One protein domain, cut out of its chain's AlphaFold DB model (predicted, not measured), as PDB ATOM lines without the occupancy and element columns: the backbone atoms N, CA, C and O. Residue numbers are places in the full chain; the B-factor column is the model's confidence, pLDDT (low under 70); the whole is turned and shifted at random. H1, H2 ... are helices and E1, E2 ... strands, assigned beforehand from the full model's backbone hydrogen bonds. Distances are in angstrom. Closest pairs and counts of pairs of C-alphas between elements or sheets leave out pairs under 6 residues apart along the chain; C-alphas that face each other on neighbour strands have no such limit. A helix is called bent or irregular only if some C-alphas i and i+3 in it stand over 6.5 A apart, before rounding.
ATOM      1  N   THR A 129     -57.998 -18.691 -30.653       94.38
ATOM      2  CA  THR A 129     -58.181 -19.600 -31.788       94.38
ATOM      3  C   THR A 129     -58.623 -18.835 -33.041       94.38
ATOM      4  O   THR A 129     -59.404 -17.892 -32.955       94.38
ATOM      5  N   MET A 130     -58.117 -19.201 -34.223       94.31
ATOM      6  CA  MET A 130     -58.538 -18.662 -35.532       94.31
ATOM      7  C   MET A 130     -58.533 -17.127 -35.675       94.31
ATOM      8  O   MET A 130     -59.193 -16.591 -36.568       94.31
ATOM      9  N   THR A 131     -57.807 -16.397 -34.829       96.12
ATOM     10  CA  THR A 131     -57.664 -14.939 -34.959       96.12
ATOM     11  C   THR A 131     -57.025 -14.583 -36.301       96.12
ATOM     12  O   THR A 131     -56.153 -15.295 -36.796       96.12
ATOM     13  N   LYS A 132     -57.481 -13.500 -36.935       93.06
ATOM     14  CA  LYS A 132     -57.048 -13.083 -38.278       93.06
ATOM     15  C   LYS A 132     -56.579 -11.643 -38.234       93.06
ATOM     16  O   LYS A 132     -57.114 -10.836 -37.492       93.06
ATOM     17  N   HIS A 133     -55.607 -11.298 -39.062       91.69
ATOM     18  CA  HIS A 133     -55.225  -9.905 -39.253       91.69
ATOM     19  C   HIS A 133     -55.418  -9.526 -40.713       91.69
ATOM     20  O   HIS A 133     -54.801 -10.106 -41.604       91.69
ATOM     21  N   ASN A 134     -56.291  -8.551 -40.947       85.62
ATOM     22  CA  ASN A 134     -56.371  -7.875 -42.228       85.62
ATOM     23  C   ASN A 134     -55.377  -6.700 -42.207       85.62
ATOM     24  O   ASN A 134     -55.574  -5.802 -41.391       85.62
ATOM     25  N   PRO A 135     -54.375  -6.655 -43.105       86.56
ATOM     26  CA  PRO A 135     -53.362  -5.596 -43.121       86.56
ATOM     27  C   PRO A 135     -53.904  -4.167 -43.286       86.56
ATOM     28  O   PRO A 135     -53.170  -3.213 -43.058       86.56
ATOM     29  N   LYS A 136     -55.170  -3.997 -43.699       86.25
ATOM     30  CA  LYS A 136     -55.828  -2.682 -43.792       86.25
ATOM     31  C   LYS A 136     -56.184  -2.068 -42.431       86.25
ATOM     32  O   LYS A 136     -56.533  -0.894 -42.392       86.25
ATOM     33  N   PHE A 137     -56.155  -2.846 -41.354       88.75
ATOM     34  CA  PHE A 137     -56.586  -2.430 -40.019       88.75
ATOM     35  C   PHE A 137     -55.555  -2.827 -38.970       88.75
ATOM     36  O   PHE A 137     -54.701  -3.667 -39.235       88.75
ATOM     37  N   ASP A 138     -55.662  -2.278 -37.761       90.25
ATOM     38  CA  ASP A 138     -54.801  -2.695 -36.657       90.25
ATOM     39  C   ASP A 138     -55.007  -4.185 -36.316       90.25
ATOM     40  O   ASP A 138     -56.132  -4.696 -36.374       90.25
ATOM     41  N   PRO A 139     -53.936  -4.915 -35.953       93.75
ATOM     42  CA  PRO A 139     -54.049  -6.312 -35.558       93.75
ATOM     43  C   PRO A 139     -54.902  -6.462 -34.290       93.75
ATOM     44  O   PRO A 139     -54.769  -5.644 -33.375       93.75
ATOM     45  N   PRO A 140     -55.726  -7.524 -34.192       96.38
ATOM     46  CA  PRO A 140     -56.439  -7.818 -32.958       96.38
ATOM     47  C   PRO A 140     -55.435  -8.105 -31.842       96.38
ATOM     48  O   PRO A 140     -54.386  -8.717 -32.090       96.38
ATOM     49  N   GLN A 141     -55.745  -7.656 -30.627       97.50
ATOM     50  CA  GLN A 141     -54.870  -7.824 -29.470       97.50
ATOM     51  C   GLN A 141     -55.584  -8.504 -28.310       97.50
ATOM     52  O   GLN A 141     -56.645  -8.053 -27.887       97.50
ATOM     53  N   SER A 142     -54.947  -9.501 -27.713       98.12
ATOM     54  CA  SER A 142     -55.398 -10.118 -26.468       98.12
ATOM     55  C   SER A 142     -54.304 -10.051 -25.406       98.12
ATOM     56  O   SER A 142     -53.118 -10.220 -25.686       98.12
ATOM     57  N   TRP A 143     -54.694  -9.744 -24.173       98.62
ATOM     58  CA  TRP A 143     -53.785  -9.610 -23.042       98.62
ATOM     59  C   TRP A 143     -54.350 -10.346 -21.835       98.62
ATOM     60  O   TRP A 143     -55.478 -10.083 -21.417       98.62
ATOM     61  N   TYR A 144     -53.535 -11.223 -21.260       98.56
ATOM     62  CA  TYR A 144     -53.859 -12.059 -20.113       98.56
ATOM     63  C   TYR A 144     -52.855 -11.788 -19.000       98.56
ATOM     64  O   TYR A 144     -51.643 -11.913 -19.184       98.56
ATOM     65  N   PHE A 145     -53.342 -11.383 -17.831       98.31
ATOM     66  CA  PHE A 145     -52.475 -11.007 -16.717       98.31
ATOM     67  C   PHE A 145     -51.825 -12.228 -16.053       98.31
ATOM     68  O   PHE A 145     -50.671 -12.158 -15.627       98.31
ATOM     69  N   ARG A 146     -52.558 -13.346 -15.987       97.44
ATOM     70  CA  ARG A 146     -52.107 -14.608 -15.387       97.44
ATOM     71  C   ARG A 146     -51.554 -15.560 -16.458       97.44
ATOM     72  O   ARG A 146     -50.503 -15.290 -17.030       97.44
ATOM     73  N   ASP A 147     -52.260 -16.649 -16.726       97.75
ATOM     74  CA  ASP A 147     -51.950 -17.731 -17.668       97.75
ATOM     75  C   ASP A 147     -53.131 -18.009 -18.616       97.75
ATOM     76  O   ASP A 147     -54.222 -17.458 -18.446       97.75
ATOM     77  N   VAL A 148     -52.928 -18.893 -19.595       98.12
ATOM     78  CA  VAL A 148     -53.959 -19.369 -20.535       98.12
ATOM     79  C   VAL A 148     -54.030 -20.900 -20.557       98.12
ATOM     80  O   VAL A 148     -53.070 -21.574 -20.185       98.12
ATOM     81  N   GLY A 149     -55.190 -21.443 -20.937       96.31
ATOM     82  CA  GLY A 149     -55.459 -22.881 -20.948       96.31
ATOM     83  C   GLY A 149     -55.015 -23.600 -22.224       96.31
ATOM     84  O   GLY A 149     -54.366 -23.033 -23.100       96.31
ATOM     85  N   ASP A 150     -55.381 -24.878 -22.320       96.69
ATOM     86  CA  ASP A 150     -54.935 -25.779 -23.385       96.69
ATOM     87  C   ASP A 150     -55.341 -25.315 -24.786       96.69
ATOM     88  O   ASP A 150     -56.399 -24.723 -24.995       96.69
ATOM     89  N   THR A 151     -54.520 -25.660 -25.779       95.38
ATOM     90  CA  THR A 151     -54.758 -25.381 -27.203       95.38
ATOM     91  C   THR A 151     -54.883 -23.874 -27.487       95.38
ATOM     92  O   THR A 151     -55.635 -23.426 -28.348       95.38
ATOM     93  N   PHE A 152     -54.139 -23.064 -26.730       97.69
ATOM     94  CA  PHE A 152     -54.074 -21.616 -26.901       97.69
ATOM     95  C   PHE A 152     -53.544 -21.225 -28.289       97.69
ATOM     96  O   PHE A 152     -52.548 -21.783 -28.745       97.69
ATOM     97  N   ALA A 153     -54.160 -20.231 -28.936       97.06
ATOM     98  CA  ALA A 153     -53.772 -19.709 -30.251       97.06
ATOM     99  C   ALA A 153     -53.768 -20.755 -31.389       97.06
ATOM    100  O   ALA A 153     -52.979 -20.667 -32.335       97.06
ATOM    101  N   GLU A 154     -54.660 -21.744 -31.321       95.62
ATOM    102  CA  GLU A 154     -54.836 -22.742 -32.378       95.62
ATOM    103  C   GLU A 154     -55.330 -22.096 -33.686       95.62
ATOM    104  O   GLU A 154     -56.216 -21.242 -33.684       95.62
ATOM    105  N   PHE A 155     -54.753 -22.464 -34.828       95.00
ATOM    106  CA  PHE A 155     -55.090 -21.906 -36.147       95.00
ATOM    107  C   PHE A 155     -55.003 -20.371 -36.237       95.00
ATOM    108  O   PHE A 155     -55.656 -19.750 -37.080       95.00
ATOM    109  N   LYS A 156     -54.205 -19.733 -35.370       95.31
ATOM    110  CA  LYS A 156     -54.001 -18.281 -35.370       95.31
ATOM    111  C   LYS A 156     -53.360 -17.831 -36.688       95.31
ATOM    112  O   LYS A 156     -52.266 -18.250 -37.058       95.31
ATOM    113  N   ALA A 157     -54.058 -16.958 -37.402       93.06
ATOM    114  CA  ALA A 157     -53.688 -16.401 -38.700       93.06
ATOM    115  C   ALA A 157     -53.451 -14.880 -38.631       93.06
ATOM    116  O   ALA A 157     -53.522 -14.177 -39.641       93.06
ATOM    117  N   GLY A 158     -53.168 -14.351 -37.440       92.44
ATOM    118  CA  GLY A 158     -52.825 -12.950 -37.228       92.44
ATOM    119  C   GLY A 158     -53.138 -12.456 -35.819       92.44
ATOM    120  O   GLY A 158     -53.753 -13.153 -35.015       92.44
ATOM    121  N   GLY A 159     -52.706 -11.234 -35.514       95.44
ATOM    122  CA  GLY A 159     -52.916 -10.610 -34.206       95.44
ATOM    123  C   GLY A 159     -51.754 -10.783 -33.231       95.44
ATOM    124  O   GLY A 159     -50.773 -11.476 -33.513       95.44
ATOM    125  N   ILE A 160     -51.891 -10.137 -32.075       97.75
ATOM    126  CA  ILE A 160     -50.889 -10.103 -31.009       97.75
ATOM    127  C   ILE A 160     -51.525 -10.609 -29.719       97.75
ATOM    128  O   ILE A 160     -52.508 -10.037 -29.262       97.75
ATOM    129  N   ALA A 161     -50.950 -11.645 -29.118       98.25
ATOM    130  CA  ALA A 161     -51.357 -12.109 -27.798       98.25
ATOM    131  C   ALA A 161     -50.241 -11.870 -26.777       98.25
ATOM    132  O   ALA A 161     -49.065 -12.059 -27.094       98.25
ATOM    133  N   VAL A 162     -50.594 -11.468 -25.557       98.62
ATOM    134  CA  VAL A 162     -49.645 -11.235 -24.461       98.62
ATOM    135  C   VAL A 162     -50.090 -11.976 -23.204       98.62
ATOM    136  O   VAL A 162     -51.196 -11.759 -22.721       98.62
ATOM    137  N   VAL A 163     -49.215 -12.810 -22.639       98.50
ATOM    138  CA  VAL A 163     -49.456 -13.558 -21.393       98.50
ATOM    139  C   VAL A 163     -48.411 -13.163 -20.347       98.50
ATOM    140  O   VAL A 163     -47.233 -13.489 -20.472       98.50
ATOM    141  N   CYS A 164     -48.816 -12.416 -19.316       98.00
ATOM    142  CA  CYS A 164     -47.883 -11.797 -18.364       98.00
ATOM    143  C   CYS A 164     -47.320 -12.753 -17.294       98.00
ATOM    144  O   CYS A 164     -46.317 -12.411 -16.655       98.00
ATOM    145  N   GLY A 165     -47.960 -13.904 -17.065       96.50
ATOM    146  CA  GLY A 165     -47.506 -14.918 -16.111       96.50
ATOM    147  C   GLY A 165     -47.516 -14.462 -14.654       96.50
ATOM    148  O   GLY A 165     -46.725 -14.955 -13.853       96.50
ATOM    149  N   VAL A 166     -48.354 -13.490 -14.283       96.06
ATOM    150  CA  VAL A 166     -48.445 -13.017 -12.895       96.06
ATOM    151  C   VAL A 166     -49.414 -13.907 -12.128       96.06
ATOM    152  O   VAL A 166     -50.599 -13.928 -12.434       96.06
ATOM    153  N   ASN A 167     -48.934 -14.618 -11.105       94.94
ATOM    154  CA  ASN A 167     -49.744 -15.542 -10.295       94.94
ATOM    155  C   ASN A 167     -50.580 -16.546 -11.140       94.94
ATOM    156  O   ASN A 167     -51.815 -16.579 -11.032       94.94
ATOM    157  N   PRO A 168     -49.938 -17.324 -12.032       95.31
ATOM    158  CA  PRO A 168     -50.626 -18.259 -12.922       95.31
ATOM    159  C   PRO A 168     -51.317 -19.391 -12.141       95.31
ATOM    160  O   PRO A 168     -50.877 -19.764 -11.057       95.31
ATOM    161  N   ARG A 169     -52.390 -19.970 -12.695       94.75
ATOM    162  CA  ARG A 169     -53.046 -21.178 -12.150       94.75
ATOM    163  C   ARG A 169     -52.104 -22.381 -12.161       94.75
ATOM    164  O   ARG A 169     -52.151 -23.189 -11.241       94.75
ATOM    165  N   ASN A 170     -51.240 -22.474 -13.174       93.38
ATOM    166  CA  ASN A 170     -50.177 -23.469 -13.267       93.38
ATOM    167  C   ASN A 170     -48.805 -22.777 -13.395       93.38
ATOM    168  O   ASN A 170     -48.425 -22.384 -14.501       93.38
ATOM    169  N   PRO A 171     -48.053 -22.623 -12.288       94.69
ATOM    170  CA  PRO A 171     -46.740 -21.974 -12.290       94.69
ATOM    171  C   PRO A 171     -45.693 -22.617 -13.194       94.69
ATOM    172  O   PRO A 171     -44.784 -21.916 -13.615       94.69
ATOM    173  N   GLU A 172     -45.843 -23.900 -13.532       95.56
ATOM    174  CA  GLU A 172     -44.898 -24.652 -14.366       95.56
ATOM    175  C   GLU A 172     -45.248 -24.618 -15.862       95.56
ATOM    176  O   GLU A 172     -44.467 -25.085 -16.692       95.56
ATOM    177  N   ASN A 173     -46.442 -24.141 -16.234       96.38
ATOM    178  CA  ASN A 173     -46.877 -24.102 -17.629       96.38
ATOM    179  C   ASN A 173     -47.931 -23.019 -17.875       96.38
ATOM    180  O   ASN A 173     -49.126 -23.255 -17.692       96.38
ATOM    181  N   ILE A 174     -47.500 -21.848 -18.340       96.94
ATOM    182  CA  ILE A 174     -48.388 -20.684 -18.460       96.94
ATOM    183  C   ILE A 174     -49.195 -20.609 -19.769       96.94
ATOM    184  O   ILE A 174     -50.053 -19.734 -19.889       96.94
ATOM    185  N   LEU A 175     -48.928 -21.493 -20.742       97.38
ATOM    186  CA  LEU A 175     -49.596 -21.519 -22.057       97.38
ATOM    187  C   LEU A 175     -50.472 -22.766 -22.303       97.38
ATOM    188  O   LEU A 175     -50.910 -22.988 -23.431       97.38
ATOM    189  N   GLY A 176     -50.698 -23.598 -21.283       94.94
ATOM    190  CA  GLY A 176     -51.452 -24.847 -21.429       94.94
ATOM    191  C   GLY A 176     -50.754 -25.898 -22.307       94.94
ATOM    192  O   GLY A 176     -49.567 -25.798 -22.627       94.94
ATOM    193  N   TYR A 177     -51.465 -26.971 -22.644       94.81
ATOM    194  CA  TYR A 177     -50.982 -28.046 -23.510       94.81
ATOM    195  C   TYR A 177     -51.212 -27.727 -24.994       94.81
ATOM    196  O   TYR A 177     -52.270 -27.235 -25.371       94.81
ATOM    197  N   ARG A 178     -50.229 -28.038 -25.852       93.75
ATOM    198  CA  ARG A 178     -50.268 -27.833 -27.319       93.75
ATOM    199  C   ARG A 178     -50.660 -26.410 -27.773       93.75
ATOM    200  O   ARG A 178     -51.528 -26.267 -28.636       93.75
ATOM    201  N   PRO A 179     -50.019 -25.346 -27.259       96.88
ATOM    202  CA  PRO A 179     -50.249 -24.011 -27.790       96.88
ATOM    203  C   PRO A 179     -49.751 -23.886 -29.241       96.88
ATOM    204  O   PRO A 179     -48.763 -24.509 -29.646       96.88
ATOM    205  N   CYS A 180     -50.414 -23.011 -29.997       97.12
ATOM    206  CA  CYS A 180     -50.064 -22.556 -31.343       97.12
ATOM    207  C   CYS A 180     -50.111 -23.627 -32.452       97.12
ATOM    208  O   CYS A 180     -49.497 -23.446 -33.506       97.12
ATOM    209  N   VAL A 181     -50.836 -24.734 -32.253       95.19
ATOM    210  CA  VAL A 181     -51.062 -25.732 -33.317       95.19
ATOM    211  C   VAL A 181     -51.764 -25.074 -34.505       95.19
ATOM    212  O   VAL A 181     -52.769 -24.388 -34.341       95.19
ATOM    213  N   GLY A 182     -51.221 -25.242 -35.710       92.69
ATOM    214  CA  GLY A 182     -51.754 -24.634 -36.930       92.69
ATOM    215  C   GLY A 182     -51.609 -23.109 -37.019       92.69
ATOM    216  O   GLY A 182     -52.223 -22.500 -37.893       92.69
ATOM    217  N   MET A 183     -50.830 -22.463 -36.143       94.62
ATOM    218  CA  MET A 183     -50.584 -21.018 -36.217       94.62
ATOM    219  C   MET A 183     -49.774 -20.665 -37.474       94.62
ATOM    220  O   MET A 183     -48.655 -21.142 -37.655       94.62
ATOM    221  N   VAL A 184     -50.307 -19.793 -38.331       92.50
ATOM    222  CA  VAL A 184     -49.701 -19.399 -39.619       92.50
ATOM    223  C   VAL A 184     -49.282 -17.927 -39.688       92.50
ATOM    224  O   VAL A 184     -48.449 -17.579 -40.519       92.50
ATOM    225  N   ALA A 185     -49.810 -17.060 -38.817       93.12
ATOM    226  CA  ALA A 185     -49.398 -15.654 -38.703       93.12
ATOM    227  C   ALA A 185     -49.655 -15.102 -37.285       93.12
ATOM    228  O   ALA A 185     -50.370 -15.713 -36.496       93.12
ATOM    229  N   GLY A 186     -49.088 -13.933 -36.960       94.62
ATOM    230  CA  GLY A 186     -49.221 -13.276 -35.651       94.62
ATOM    231  C   GLY A 186     -48.047 -13.533 -34.699       94.62
ATOM    232  O   GLY A 186     -47.047 -14.143 -35.079       94.62
ATOM    233  N   VAL A 187     -48.165 -13.046 -33.463       97.31
ATOM    234  CA  VAL A 187     -47.141 -13.201 -32.415       97.31
ATOM    235  C   VAL A 187     -47.782 -13.441 -31.050       97.31
ATOM    236  O   VAL A 187     -48.807 -12.843 -30.721       97.31
ATOM    237  N   VAL A 188     -47.161 -14.313 -30.256       98.38
ATOM    238  CA  VAL A 188     -47.510 -14.542 -28.851       98.38
ATOM    239  C   VAL A 188     -46.319 -14.149 -27.986       98.38
ATOM    240  O   VAL A 188     -45.283 -14.804 -28.048       98.38
ATOM    241  N   TYR A 189     -46.459 -13.099 -27.180       98.62
ATOM    242  CA  TYR A 189     -45.495 -12.716 -26.150       98.62
ATOM    243  C   TYR A 189     -45.878 -13.352 -24.822       98.62
ATOM    244  O   TYR A 189     -47.037 -13.286 -24.416       98.62
ATOM    245  N   PHE A 190     -44.915 -13.927 -24.112       98.31
ATOM    246  CA  PHE A 190     -45.190 -14.534 -22.815       98.31
ATOM    247  C   PHE A 190     -44.020 -14.397 -21.840       98.31
ATOM    248  O   PHE A 190     -42.862 -14.313 -22.254       98.31
ATOM    249  N   ARG A 191     -44.337 -14.383 -20.541       97.69
ATOM    250  CA  ARG A 191     -43.378 -14.359 -19.426       97.69
ATOM    251  C   ARG A 191     -43.666 -15.512 -18.471       97.69
ATOM    252  O   ARG A 191     -44.732 -15.545 -17.873       97.69
ATOM    253  N   GLY A 192     -42.709 -16.417 -18.294       95.19
ATOM    254  CA  GLY A 192     -42.837 -17.596 -17.427       95.19
ATOM    255  C   GLY A 192     -42.550 -18.915 -18.157       95.19
ATOM    256  O   GLY A 192     -42.299 -18.907 -19.365       95.19
ATOM    257  N   PRO A 193     -42.547 -20.048 -17.436       96.06
ATOM    258  CA  PRO A 193     -42.208 -21.351 -18.002       96.06
ATOM    259  C   PRO A 193     -43.352 -21.950 -18.837       96.06
ATOM    260  O   PRO A 193     -44.537 -21.733 -18.568       96.06
ATOM    261  N   ILE A 194     -42.978 -22.741 -19.846       96.81
ATOM    262  CA  ILE A 194     -43.886 -23.534 -20.685       96.81
ATOM    263  C   ILE A 194     -43.365 -24.971 -20.787       96.81
ATOM    264  O   ILE A 194     -42.153 -25.181 -20.812       96.81
ATOM    265  N   LYS A 195     -44.262 -25.960 -20.877       93.88
ATOM    266  CA  LYS A 195     -43.881 -27.385 -20.997       93.88
ATOM    267  C   LYS A 195     -43.735 -27.883 -22.437       93.88
ATOM    268  O   LYS A 195     -43.130 -28.927 -22.651       93.88
ATOM    269  N   GLY A 196     -44.288 -27.170 -23.417       92.00
ATOM    270  CA  GLY A 196     -44.205 -27.534 -24.832       92.00
ATOM    271  C   GLY A 196     -45.036 -26.609 -25.719       92.00
ATOM    272  O   GLY A 196     -45.866 -25.847 -25.226       92.00
ATOM    273  N   TYR A 197     -44.804 -26.672 -27.028       95.19
ATOM    274  CA  TYR A 197     -45.517 -25.904 -28.054       95.19
ATOM    275  C   TYR A 197     -45.510 -26.659 -29.392       95.19
ATOM    276  O   TYR A 197     -44.850 -27.689 -29.517       95.19
ATOM    277  N   SER A 198     -46.252 -26.179 -30.395       93.12
ATOM    278  CA  SER A 198     -46.214 -26.776 -31.738       93.12
ATOM    279  C   SER A 198     -44.892 -26.482 -32.466       93.12
ATOM    280  O   SER A 198     -44.768 -25.484 -33.177       93.12
ATOM    281  N   GLU A 199     -43.898 -27.359 -32.324       90.88
ATOM    282  CA  GLU A 199     -42.591 -27.245 -33.000       90.88
ATOM    283  C   GLU A 199     -42.683 -27.369 -34.533       90.88
ATOM    284  O   GLU A 199     -41.795 -26.936 -35.280       90.88
ATOM    285  N   THR A 200     -43.776 -27.944 -35.041       87.56
ATOM    286  CA  THR A 200     -44.065 -27.993 -36.477       87.56
ATOM    287  C   THR A 200     -44.465 -26.618 -37.008       87.56
ATOM    288  O   THR A 200     -44.010 -26.240 -38.090       87.56
ATOM    289  N   ASP A 201     -45.226 -25.843 -36.231       91.69
ATOM    290  CA  ASP A 201     -45.881 -24.614 -36.688       91.69
ATOM    291  C   ASP A 201     -45.169 -23.316 -36.308       91.69
ATOM    292  O   ASP A 201     -45.182 -22.365 -37.096       91.69
ATOM    293  N   VAL A 202     -44.542 -23.266 -35.130       95.31
ATOM    294  CA  VAL A 202     -43.958 -22.037 -34.581       95.31
ATOM    295  C   VAL A 202     -42.523 -22.230 -34.099       95.31
ATOM    296  O   VAL A 202     -42.089 -23.335 -33.782       95.31
ATOM    297  N   LYS A 203     -41.787 -21.121 -34.027       95.06
ATOM    298  CA  LYS A 203     -40.449 -21.018 -33.438       95.06
ATOM    299  C   LYS A 203     -40.493 -20.191 -32.157       95.06
ATOM    300  O   LYS A 203     -41.129 -19.134 -32.117       95.06
ATOM    301  N   LEU A 204     -39.790 -20.671 -31.134       96.81
ATOM    302  CA  LEU A 204     -39.564 -19.971 -29.872       96.81
ATOM    303  C   LEU A 204     -38.326 -19.076 -29.983       96.81
ATOM    304  O   LEU A 204     -37.238 -19.567 -30.271       96.81
ATOM    305  N   LEU A 205     -38.493 -17.773 -29.759       97.00
ATOM    306  CA  LEU A 205     -37.446 -16.763 -29.923       97.00
ATOM    307  C   LEU A 205     -37.355 -15.826 -28.713       97.00
ATOM    308  O   LEU A 205     -38.331 -15.608 -27.990       97.00
ATOM    309  N   ASP A 206     -36.182 -15.222 -28.543       97.44
ATOM    310  CA  ASP A 206     -35.997 -14.033 -27.712       97.44
ATOM    311  C   ASP A 206     -36.665 -12.795 -28.335       97.44
ATOM    312  O   ASP A 206     -36.908 -12.728 -29.547       97.44
ATOM    313  N   LEU A 207     -36.977 -11.805 -27.496       97.38
ATOM    314  CA  LEU A 207     -37.478 -10.511 -27.957       97.38
ATOM    315  C   LEU A 207     -36.337  -9.671 -28.542       97.38
ATOM    316  O   LEU A 207     -35.231  -9.632 -28.007       97.38
ATOM    317  N   THR A 208     -36.642  -8.953 -29.618       96.44
ATOM    318  CA  THR A 208     -35.801  -7.879 -30.159       96.44
ATOM    319  C   THR A 208     -36.059  -6.569 -29.414       96.44
ATOM    320  O   THR A 208     -37.097  -6.406 -28.766       96.44
ATOM    321  N   ASP A 209     -35.175  -5.583 -29.568       95.81
ATOM    322  CA  ASP A 209     -35.374  -4.247 -28.990       95.81
ATOM    323  C   ASP A 209     -36.679  -3.584 -29.463       95.81
ATOM    324  O   ASP A 209     -37.336  -2.865 -28.705       95.81
ATOM    325  N   GLN A 210     -37.096  -3.857 -30.705       96.00
ATOM    326  CA  GLN A 210     -38.359  -3.361 -31.248       96.00
ATOM    327  C   GLN A 210     -39.566  -4.024 -30.576       96.00
ATOM    328  O   GLN A 210     -40.511  -3.322 -30.204       96.00
ATOM    329  N   ASP A 211     -39.522  -5.347 -30.375       96.81
ATOM    330  CA  ASP A 211     -40.570  -6.075 -29.651       96.81
ATOM    331  C   ASP A 211     -40.692  -5.549 -28.219       96.81
ATOM    332  O   ASP A 211     -41.790  -5.276 -27.735       96.81
ATOM    333  N   TRP A 212     -39.552  -5.354 -27.551       96.75
ATOM    334  CA  TRP A 212     -39.492  -4.863 -26.181       96.75
ATOM    335  C   TRP A 212     -40.062  -3.453 -26.051       96.75
ATOM    336  O   TRP A 212     -40.918  -3.201 -25.200       96.75
ATOM    337  N   LYS A 213     -39.667  -2.540 -26.944       96.88
ATOM    338  CA  LYS A 213     -40.223  -1.183 -26.990       96.88
ATOM    339  C   LYS A 213     -41.738  -1.212 -27.189       96.88
ATOM    340  O   LYS A 213     -42.453  -0.505 -26.478       96.88
ATOM    341  N   TRP A 214     -42.232  -2.028 -28.123       96.69
ATOM    342  CA  TRP A 214     -43.667  -2.169 -28.366       96.69
ATOM    343  C   TRP A 214     -44.396  -2.708 -27.129       96.69
ATOM    344  O   TRP A 214     -45.397  -2.123 -26.706       96.69
ATOM    345  N   LEU A 215     -43.870  -3.772 -26.518       96.81
ATOM    346  CA  LEU A 215     -44.469  -4.438 -25.367       96.81
ATOM    347  C   LEU A 215     -44.617  -3.473 -24.188       96.81
ATOM    348  O   LEU A 215     -45.712  -3.321 -23.655       96.81
ATOM    349  N   ILE A 216     -43.552  -2.759 -23.817       95.69
ATOM    350  CA  ILE A 216     -43.574  -1.853 -22.662       95.69
ATOM    351  C   ILE A 216     -44.514  -0.657 -22.892       95.69
ATOM    352  O   ILE A 216     -45.236  -0.245 -21.977       95.69
ATOM    353  N   VAL A 217     -44.532  -0.094 -24.108       96.44
ATOM    354  CA  VAL A 217     -45.420   1.030 -24.456       96.44
ATOM    355  C   VAL A 217     -46.888   0.618 -24.341       96.44
ATOM    356  O   VAL A 217     -47.670   1.347 -23.727       96.44
ATOM    357  N   ASN A 218     -47.253  -0.559 -24.858       96.44
ATOM    358  CA  ASN A 218     -48.636  -1.050 -24.853       96.44
ATOM    359  C   ASN A 218     -49.054  -1.699 -23.520       96.44
ATOM    360  O   ASN A 218     -50.241  -1.762 -23.204       96.44
ATOM    361  N   MET A 219     -48.099  -2.077 -22.670       96.88
ATOM    362  CA  MET A 219     -48.384  -2.607 -21.337       96.88
ATOM    363  C   MET A 219     -48.944  -1.546 -20.382       96.88
ATOM    364  O   MET A 219     -49.790  -1.858 -19.546       96.88
ATOM    365  N   LYS A 220     -48.529  -0.276 -20.505       96.12
ATOM    366  CA  LYS A 220     -49.062   0.826 -19.679       96.12
ATOM    367  C   LYS A 220     -50.588   0.987 -19.797       96.12
ATOM    368  O   LYS A 220     -51.250   0.976 -18.756       96.12
ATOM    369  N   PRO A 221     -51.176   1.154 -21.002       96.88
ATOM    370  CA  PRO A 221     -52.624   1.276 -21.136       96.88
ATOM    371  C   PRO A 221     -53.356  -0.004 -20.722       96.88
ATOM    372  O   PRO A 221     -54.406   0.100 -20.091       96.88
ATOM    373  N   TYR A 222     -52.788  -1.184 -20.989       98.00
ATOM    374  CA  TYR A 222     -53.334  -2.458 -20.519       98.00
ATOM    375  C   TYR A 222     -53.443  -2.516 -18.985       98.00
ATOM    376  O   TYR A 222     -54.540  -2.666 -18.447       98.00
ATOM    377  N   LEU A 223     -52.336  -2.301 -18.263       97.81
ATOM    378  CA  LEU A 223     -52.312  -2.332 -16.795       97.81
ATOM    379  C   LEU A 223     -53.223  -1.273 -16.171       97.81
ATOM    380  O   LEU A 223     -53.850  -1.520 -15.140       97.81
ATOM    381  N   LYS A 224     -53.341  -0.100 -16.804       97.62
ATOM    382  CA  LYS A 224     -54.305   0.924 -16.390       97.62
ATOM    383  C   LYS A 224     -55.747   0.428 -16.543       97.62
ATOM    384  O   LYS A 224     -56.536   0.607 -15.617       97.62
ATOM    385  N   ALA A 225     -56.086  -0.198 -17.672       96.88
ATOM    386  CA  ALA A 225     -57.430  -0.712 -17.943       96.88
ATOM    387  C   ALA A 225     -57.834  -1.815 -16.954       96.88
ATOM    388  O   ALA A 225     -58.930  -1.766 -16.395       96.88
ATOM    389  N   ILE A 226     -56.919  -2.740 -16.650       97.44
ATOM    390  CA  ILE A 226     -57.162  -3.816 -15.681       97.44
ATOM    391  C   ILE A 226     -56.945  -3.398 -14.218       97.44
ATOM    392  O   ILE A 226     -57.018  -4.246 -13.336       97.44
ATOM    393  N   LYS A 227     -56.700  -2.113 -13.926       96.81
ATOM    394  CA  LYS A 227     -56.478  -1.579 -12.565       96.81
ATOM    395  C   LYS A 227     -55.301  -2.231 -11.808       96.81
ATOM    396  O   LYS A 227     -55.415  -2.509 -10.616       96.81
ATOM    397  N   ARG A 228     -54.179  -2.458 -12.500       96.44
ATOM    398  CA  ARG A 228     -52.906  -2.975 -11.947       96.44
ATOM    399  C   ARG A 228     -51.668  -2.133 -12.330       96.44
ATOM    400  O   ARG A 228     -50.646  -2.705 -12.723       96.44
ATOM    401  N   PRO A 229     -51.707  -0.785 -12.290       95.31
ATOM    402  CA  PRO A 229     -50.573   0.044 -12.716       95.31
ATOM    403  C   PRO A 229     -49.290  -0.196 -11.898       95.31
ATOM    404  O   PRO A 229     -48.188  -0.015 -12.415       95.31
ATOM    405  N   GLU A 230     -49.410  -0.637 -10.645       95.19
ATOM    406  CA  GLU A 230     -48.297  -0.927  -9.738       95.19
ATOM    407  C   GLU A 230     -47.383  -2.059 -10.233       95.19
ATOM    408  O   GLU A 230     -46.194  -2.081  -9.918       95.19
ATOM    409  N   ARG A 231     -47.910  -2.963 -11.070       94.88
ATOM    410  CA  ARG A 231     -47.186  -4.128 -11.611       94.88
ATOM    411  C   ARG A 231     -46.293  -3.799 -12.800       94.88
ATOM    412  O   ARG A 231     -45.526  -4.647 -13.244       94.88
ATOM    413  N   TYR A 232     -46.339  -2.562 -13.294       96.06
ATOM    414  CA  TYR A 232     -45.546  -2.144 -14.446       96.06
ATOM    415  C   TYR A 232     -44.040  -2.319 -14.209       96.06
ATOM    416  O   TYR A 232     -43.364  -2.900 -15.049       96.06
ATOM    417  N   LYS A 233     -43.526  -1.902 -13.040       93.56
ATOM    418  CA  LYS A 233     -42.095  -2.035 -12.705       93.56
ATOM    419  C   LYS A 233     -41.622  -3.493 -12.692       93.56
ATOM    420  O   LYS A 233     -40.480  -3.758 -13.046       93.56
ATOM    421  N   GLU A 234     -42.489  -4.416 -12.272       94.31
ATOM    422  CA  GLU A 234     -42.204  -5.853 -12.252       94.31
ATOM    423  C   GLU A 234     -42.122  -6.410 -13.678       94.31
ATOM    424  O   GLU A 234     -41.149  -7.066 -14.037       94.31
ATOM    425  N   LEU A 235     -43.126  -6.114 -14.505       94.94
ATOM    426  CA  LEU A 235     -43.248  -6.669 -15.853       94.94
ATOM    427  C   LEU A 235     -42.290  -6.034 -16.869       94.94
ATOM    428  O   LEU A 235     -41.967  -6.666 -17.874       94.94
ATOM    429  N   SER A 236     -41.811  -4.816 -16.600       94.62
ATOM    430  CA  SER A 236     -40.836  -4.098 -17.425       94.62
ATOM    431  C   SER A 236     -39.401  -4.189 -16.889       94.62
ATOM    432  O   SER A 236     -38.570  -3.360 -17.258       94.62
ATOM    433  N   ARG A 237     -39.107  -5.125 -15.972       93.94
ATOM    434  CA  ARG A 237     -37.797  -5.219 -15.306       93.94
ATOM    435  C   ARG A 237     -36.671  -5.575 -16.274       93.94
ATOM    436  O   ARG A 237     -35.601  -4.977 -16.203       93.94
ATOM    437  N   SER A 238     -36.892  -6.563 -17.135       94.50
ATOM    438  CA  SER A 238     -35.875  -7.090 -18.043       94.50
ATOM    439  C   SER A 238     -36.514  -7.668 -19.302       94.50
ATOM    440  O   SER A 238     -37.485  -8.418 -19.222       94.50
ATOM    441  N   ILE A 239     -35.916  -7.380 -20.462       96.19
ATOM    442  CA  ILE A 239     -36.291  -7.998 -21.744       96.19
ATOM    443  C   ILE A 239     -36.127  -9.526 -21.712       96.19
ATOM    444  O   ILE A 239     -36.883 -10.239 -22.362       96.19
ATOM    445  N   LYS A 240     -35.182 -10.037 -20.907       95.06
ATOM    446  CA  LYS A 240     -34.869 -11.473 -20.799       95.06
ATOM    447  C   LYS A 240     -35.951 -12.288 -20.086       95.06
ATOM    448  O   LYS A 240     -35.939 -13.510 -20.187       95.06
ATOM    449  N   ASP A 241     -36.869 -11.627 -19.380       95.12
ATOM    450  CA  ASP A 241     -37.975 -12.295 -18.681       95.12
ATOM    451  C   ASP A 241     -39.087 -12.724 -19.655       95.12
ATOM    452  O   ASP A 241     -40.007 -13.451 -19.277       95.12
ATOM    453  N   TRP A 242     -39.007 -12.267 -20.906       98.00
ATOM    454  CA  TRP A 242     -40.009 -12.474 -21.935       98.00
ATOM    455  C   TRP A 242     -39.458 -13.294 -23.096       98.00
ATOM    456  O   TRP A 242     -38.293 -13.185 -23.480       98.00
ATOM    457  N   LYS A 243     -40.339 -14.087 -23.697       98.25
ATOM    458  CA  LYS A 243     -40.098 -14.834 -24.933       98.25
ATOM    459  C   LYS A 243     -41.246 -14.593 -25.908       98.25
ATOM    460  O   LYS A 243     -42.308 -14.090 -25.524       98.25
ATOM    461  N   LYS A 244     -41.041 -14.952 -27.178       98.12
ATOM    462  CA  LYS A 244     -42.097 -14.912 -28.193       98.12
ATOM    463  C   LYS A 244     -42.190 -16.197 -29.006       98.12
ATOM    464  O   LYS A 244     -41.172 -16.797 -29.345       98.12
ATOM    465  N   LEU A 245     -43.415 -16.578 -29.357       98.19
ATOM    466  CA  LEU A 245     -43.701 -17.582 -30.382       98.19
ATOM    467  C   LEU A 245     -44.163 -16.871 -31.653       98.19
ATOM    468  O   LEU A 245     -45.056 -16.019 -31.614       98.19
ATOM    469  N   VAL A 246     -43.538 -17.221 -32.775       96.62
ATOM    470  CA  VAL A 246     -43.909 -16.734 -34.109       96.62
ATOM    471  C   VAL A 246     -43.963 -17.909 -35.085       96.62
ATOM    472  O   VAL A 246     -43.190 -18.855 -34.933       96.62
ATOM    473  N   PRO A 247     -44.847 -17.886 -36.088       95.12
ATOM    474  CA  PRO A 247     -44.989 -18.997 -37.012       95.12
ATOM    475  C   PRO A 247     -43.807 -19.086 -37.969       95.12
ATOM    476  O   PRO A 247     -43.159 -18.083 -38.289       95.12
ATOM    477  N   PHE A 248     -43.547 -20.296 -38.460       92.50
ATOM    478  CA  PHE A 248     -42.687 -20.468 -39.625       92.50
ATOM    479  C   PHE A 248     -43.330 -19.791 -40.837       92.50
ATOM    480  O   PHE A 248     -44.515 -19.975 -41.123       92.50
ATOM    481  N   THR A 249     -42.523 -19.037 -41.574       87.81
ATOM    482  CA  THR A 249     -42.888 -18.467 -42.871       87.81
ATOM    483  C   THR A 249     -43.229 -19.575 -43.869       87.81
ATOM    484  O   THR A 249     -42.762 -20.710 -43.748       87.81
ATOM    485  N   ALA A 250     -43.997 -19.248 -44.910       80.38
ATOM    486  CA  ALA A 250     -44.324 -20.204 -45.972       80.38
ATOM    487  C   ALA A 250     -43.067 -20.831 -46.613       80.38
ATOM    488  O   ALA A 250     -43.061 -22.017 -46.927       80.38
ATOM    489  N   GLN A 251     -41.981 -20.060 -46.742       82.81
ATOM    490  CA  GLN A 251     -40.694 -20.537 -47.260       82.81
ATOM    491  C   GLN A 251     -39.994 -21.507 -46.297       82.81
ATOM    492  O   GLN A 251     -39.427 -22.503 -46.740       82.81
ATOM    493  N   GLU A 252     -40.029 -21.241 -44.986       87.12
ATOM    494  CA  GLU A 252     -39.500 -22.154 -43.962       87.12
ATOM    495  C   GLU A 252     -40.323 -23.454 -43.903       87.12
ATOM    496  O   GLU A 252     -39.742 -24.537 -43.853       87.12
ATOM    497  N   ARG A 253     -41.659 -23.364 -43.989       77.50
ATOM    498  CA  ARG A 253     -42.562 -24.529 -44.037       77.50
ATOM    499  C   ARG A 253     -42.346 -25.377 -45.291       77.50
ATOM    500  O   ARG A 253     -42.237 -26.587 -45.178       77.50
ATOM    501  N   ALA A 254     -42.202 -24.763 -46.467       74.19
ATOM    502  CA  ALA A 254     -41.959 -25.484 -47.723       74.19
ATOM    503  C   ALA A 254     -40.636 -26.276 -47.733       74.19
ATOM    504  O   ALA A 254     -40.507 -27.258 -48.461       74.19
ATOM    505  N   LYS A 255     -39.654 -25.856 -46.925       77.69
ATOM    506  CA  LYS A 255     -38.386 -26.575 -46.736       77.69
ATOM    507  C   LYS A 255     -38.501 -27.740 -45.745       77.69
ATOM    508  O   LYS A 255     -37.649 -28.627 -45.774       77.69
ATOM    509  N   LYS A 256     -39.528 -27.766 -44.885       69.31
ATOM    510  CA  LYS A 256     -39.821 -28.917 -44.021       69.31
ATOM    511  C   LYS A 256     -40.480 -30.015 -44.865       69.31
ATOM    512  O   LYS A 256     -41.475 -29.790 -45.548       69.31
ATOM    513  N   LYS A 257     -39.908 -31.223 -44.840       55.78
ATOM    514  CA  LYS A 257     -40.523 -32.419 -45.435       55.78
ATOM    515  C   LYS A 257     -41.655 -32.900 -44.524       55.78
ATOM    516  O   LYS A 257     -41.435 -33.795 -43.716       55.78
ATOM    517  N   ASP A 258     -42.841 -32.317 -44.647       58.94
ATOM    518  CA  ASP A 258     -44.017 -32.848 -43.954       58.94
ATOM    519  C   ASP A 258     -44.616 -34.046 -44.707       58.94
ATOM    520  O   ASP A 258     -44.583 -34.142 -45.939       58.94
ATOM    521  N   PHE A 259     -45.128 -34.991 -43.920       57.84
ATOM    522  CA  PHE A 259     -45.681 -36.275 -44.337       57.84
ATOM    523  C   PHE A 259     -46.860 -36.069 -45.308       57.84
ATOM    524  O   PHE A 259     -47.937 -35.623 -44.912       57.84
ATOM    525  N   LYS A 260     -46.669 -36.379 -46.595       61.12
ATOM    526  CA  LYS A 260     -47.734 -36.329 -47.609       61.12
ATOM    527  C   LYS A 260     -48.530 -37.631 -47.581       61.12
ATOM    528  O   LYS A 260     -48.204 -38.562 -48.304       61.12
ATOM    529  N   MET A 261     -49.556 -37.689 -46.743       75.31
ATOM    530  CA  MET A 261     -50.572 -38.740 -46.807       75.31
ATOM    531  C   MET A 261     -51.735 -38.243 -47.663       75.31
ATOM    532  O   MET A 261     -52.255 -37.152 -47.426       75.31
ATOM    533  N   SER A 262     -52.144 -39.012 -48.667       80.00
ATOM    534  CA  SER A 262     -53.373 -38.715 -49.406       80.00
ATOM    535  C   SER A 262     -54.598 -38.894 -48.504       80.00
ATOM    536  O   SER A 262     -54.578 -39.666 -47.547       80.00
ATOM    537  N   ILE A 263     -55.711 -38.227 -48.823       73.69
ATOM    538  CA  ILE A 263     -56.981 -38.431 -48.102       73.69
ATOM    539  C   ILE A 263     -57.424 -39.901 -48.151       73.69
ATOM    540  O   ILE A 263     -57.986 -40.401 -47.179       73.69
ATOM    541  N   ALA A 264     -57.135 -40.611 -49.246       78.38
ATOM    542  CA  ALA A 264     -57.432 -42.034 -49.369       78.38
ATOM    543  C   ALA A 264     -56.608 -42.881 -48.383       78.38
ATOM    544  O   ALA A 264     -57.180 -43.725 -47.694       78.38
ATOM    545  N   GLU A 265     -55.302 -42.623 -48.277       83.00
ATOM    546  CA  GLU A 265     -54.407 -43.293 -47.321       83.00
ATOM    547  C   GLU A 265     -54.722 -42.915 -45.873       83.00
ATOM    548  O   GLU A 265     -54.654 -43.765 -44.992       83.00
ATOM    549  N   PHE A 266     -55.122 -41.669 -45.614       82.69
ATOM    550  CA  PHE A 266     -55.603 -41.258 -44.298       82.69
ATOM    551  C   PHE A 266     -56.884 -41.997 -43.931       82.69
ATOM    552  O   PHE A 266     -56.992 -42.529 -42.824       82.69
ATOM    553  N   ARG A 267     -57.836 -42.083 -44.870       78.12
ATOM    554  CA  ARG A 267     -59.103 -42.779 -44.657       78.12
ATOM    555  C   ARG A 267     -58.865 -44.250 -44.320       78.12
ATOM    556  O   ARG A 267     -59.315 -44.700 -43.276       78.12
ATOM    557  N   SER A 268     -58.152 -44.981 -45.173       81.75
ATOM    558  CA  SER A 268     -57.957 -46.427 -44.997       81.75
ATOM    559  C   SER A 268     -56.920 -46.773 -43.923       81.75
ATOM    560  O   SER A 268     -57.048 -47.770 -43.213       81.75
ATOM    561  N   GLY A 269     -55.870 -45.960 -43.798       83.44
ATOM    562  CA  GLY A 269     -54.715 -46.236 -42.951       83.44
ATOM    563  C   GLY A 269     -54.867 -45.767 -41.509       83.44
ATOM    564  O   GLY A 269     -54.301 -46.411 -40.622       83.44
ATOM    565  N   ILE A 270     -55.620 -44.688 -41.272       82.81
ATOM    566  CA  ILE A 270     -55.809 -44.080 -39.947       82.81
ATOM    567  C   ILE A 270     -57.291 -44.071 -39.561       82.81
ATOM    568  O   ILE A 270     -57.666 -44.716 -38.587       82.81
ATOM    569  N   TRP A 271     -58.142 -43.379 -40.321       80.44
ATOM    570  CA  TRP A 271     -59.525 -43.092 -39.925       80.44
ATOM    571  C   TRP A 271     -60.371 -44.355 -39.740       80.44
ATOM    572  O   TRP A 271     -60.887 -44.592 -38.654       80.44
ATOM    573  N   GLU A 272     -60.474 -45.206 -40.762       83.75
ATOM    574  CA  GLU A 272     -61.291 -46.424 -40.708       83.75
ATOM    575  C   GLU A 272     -60.765 -47.430 -39.680       83.75
ATOM    576  O   GLU A 272     -61.549 -48.175 -39.096       83.75
TER     577      GLU A 272
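What this domain is: This is residues 129 to 272 of the 778 residues of the protein "4Fe-4S ferredoxin" of Nitrospirae bacterium (UniProt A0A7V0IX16). One five-stranded, twisted sheet has helix H1 lying across one face, with the short helix H2 folded back beside H1, while the long links between E1 and E2, E2 and E3, and E3 and E4 gather over the other face. After E5 the printed part leaves this body as a thin tail through H3 and residues 256 to 262, ending in H4 well away from the sheet. The printed part has 144 residues, with 67 in named elements, under half, in the order E1 E2 E3 E4 H1 H2 E5 H3 H4. The sheet is mixed, in the order E1 E2 E3 E5 E4, and the class is mixed, helices and strands. The whole is elongated, spanning 58 by 36 by 24 A, and only just compact, close to loose, with a radius of gyration of the C-alphas of 17.1 A.

Where its parts are: E1, residues 141 to 144, begins at C-alpha 141 (-54.870, -7.824, -29.470). E2, residues 157 to 163, is 18.0 A long, and E3, residues 185 to 190, is 16.5 A. E4 is residues 202 to 206. H1, residues 209 to 225, is 24.9 A long, beginning at C-alpha 209 (-35.374, -4.247, -28.990), with a kink of 27 degrees near residue 218. H2 is residues 229 to 235, E5 residues 243 to 247 and H3 residues 250 to 255. H4, residues 263 to 272, ends at C-alpha 272 (-61.291, -46.424, -40.708). H2 and H4 are only just irregular: C-alphas 230 and 233, and C-alphas 269 and 272, are 7.0 A apart.

How they stand to each other: E1 and E2 are parallel, with N 144 and O 162 2.8 A apart. E2 and E3 are parallel, with N 189 and O 161 2.8 A apart. E5 is antiparallel to E3, with N 245 and O 188 2.9 A apart, and to E4, with N 203 and O 246 2.8 A apart. H1 is on the sheet at a height of 10.4 A and runs across the strands, at 69 degrees to E1 on the local plane. H1 and H2 form a helical hairpin, opposite ways at a shallow tilt of 27 degrees; H1 touches H2 with residues 219 to 223 alone, the closest C-alphas being those of Leu 223 and Pro 229, 5.0 A apart. H3 and H4 are apart and not on the sheet. Every O i to N i+4 pair is within hydrogen-bond range in H3, against 11 of 13 in H1, 5 of 6 in H4 and 1 of 3 in H2, where 3 of 4 O i to N i+3 pairs are.

The domain as a whole: The C-alphas farthest apart, those of Glu 230 and Ser 268, are 58.4 A apart. The printed part has no cut. The links E1 to E2, E2 to E3 and E3 to E4 are long. The mean pLDDT of the printed part is 92.3; residues 256 to 260 are under 70.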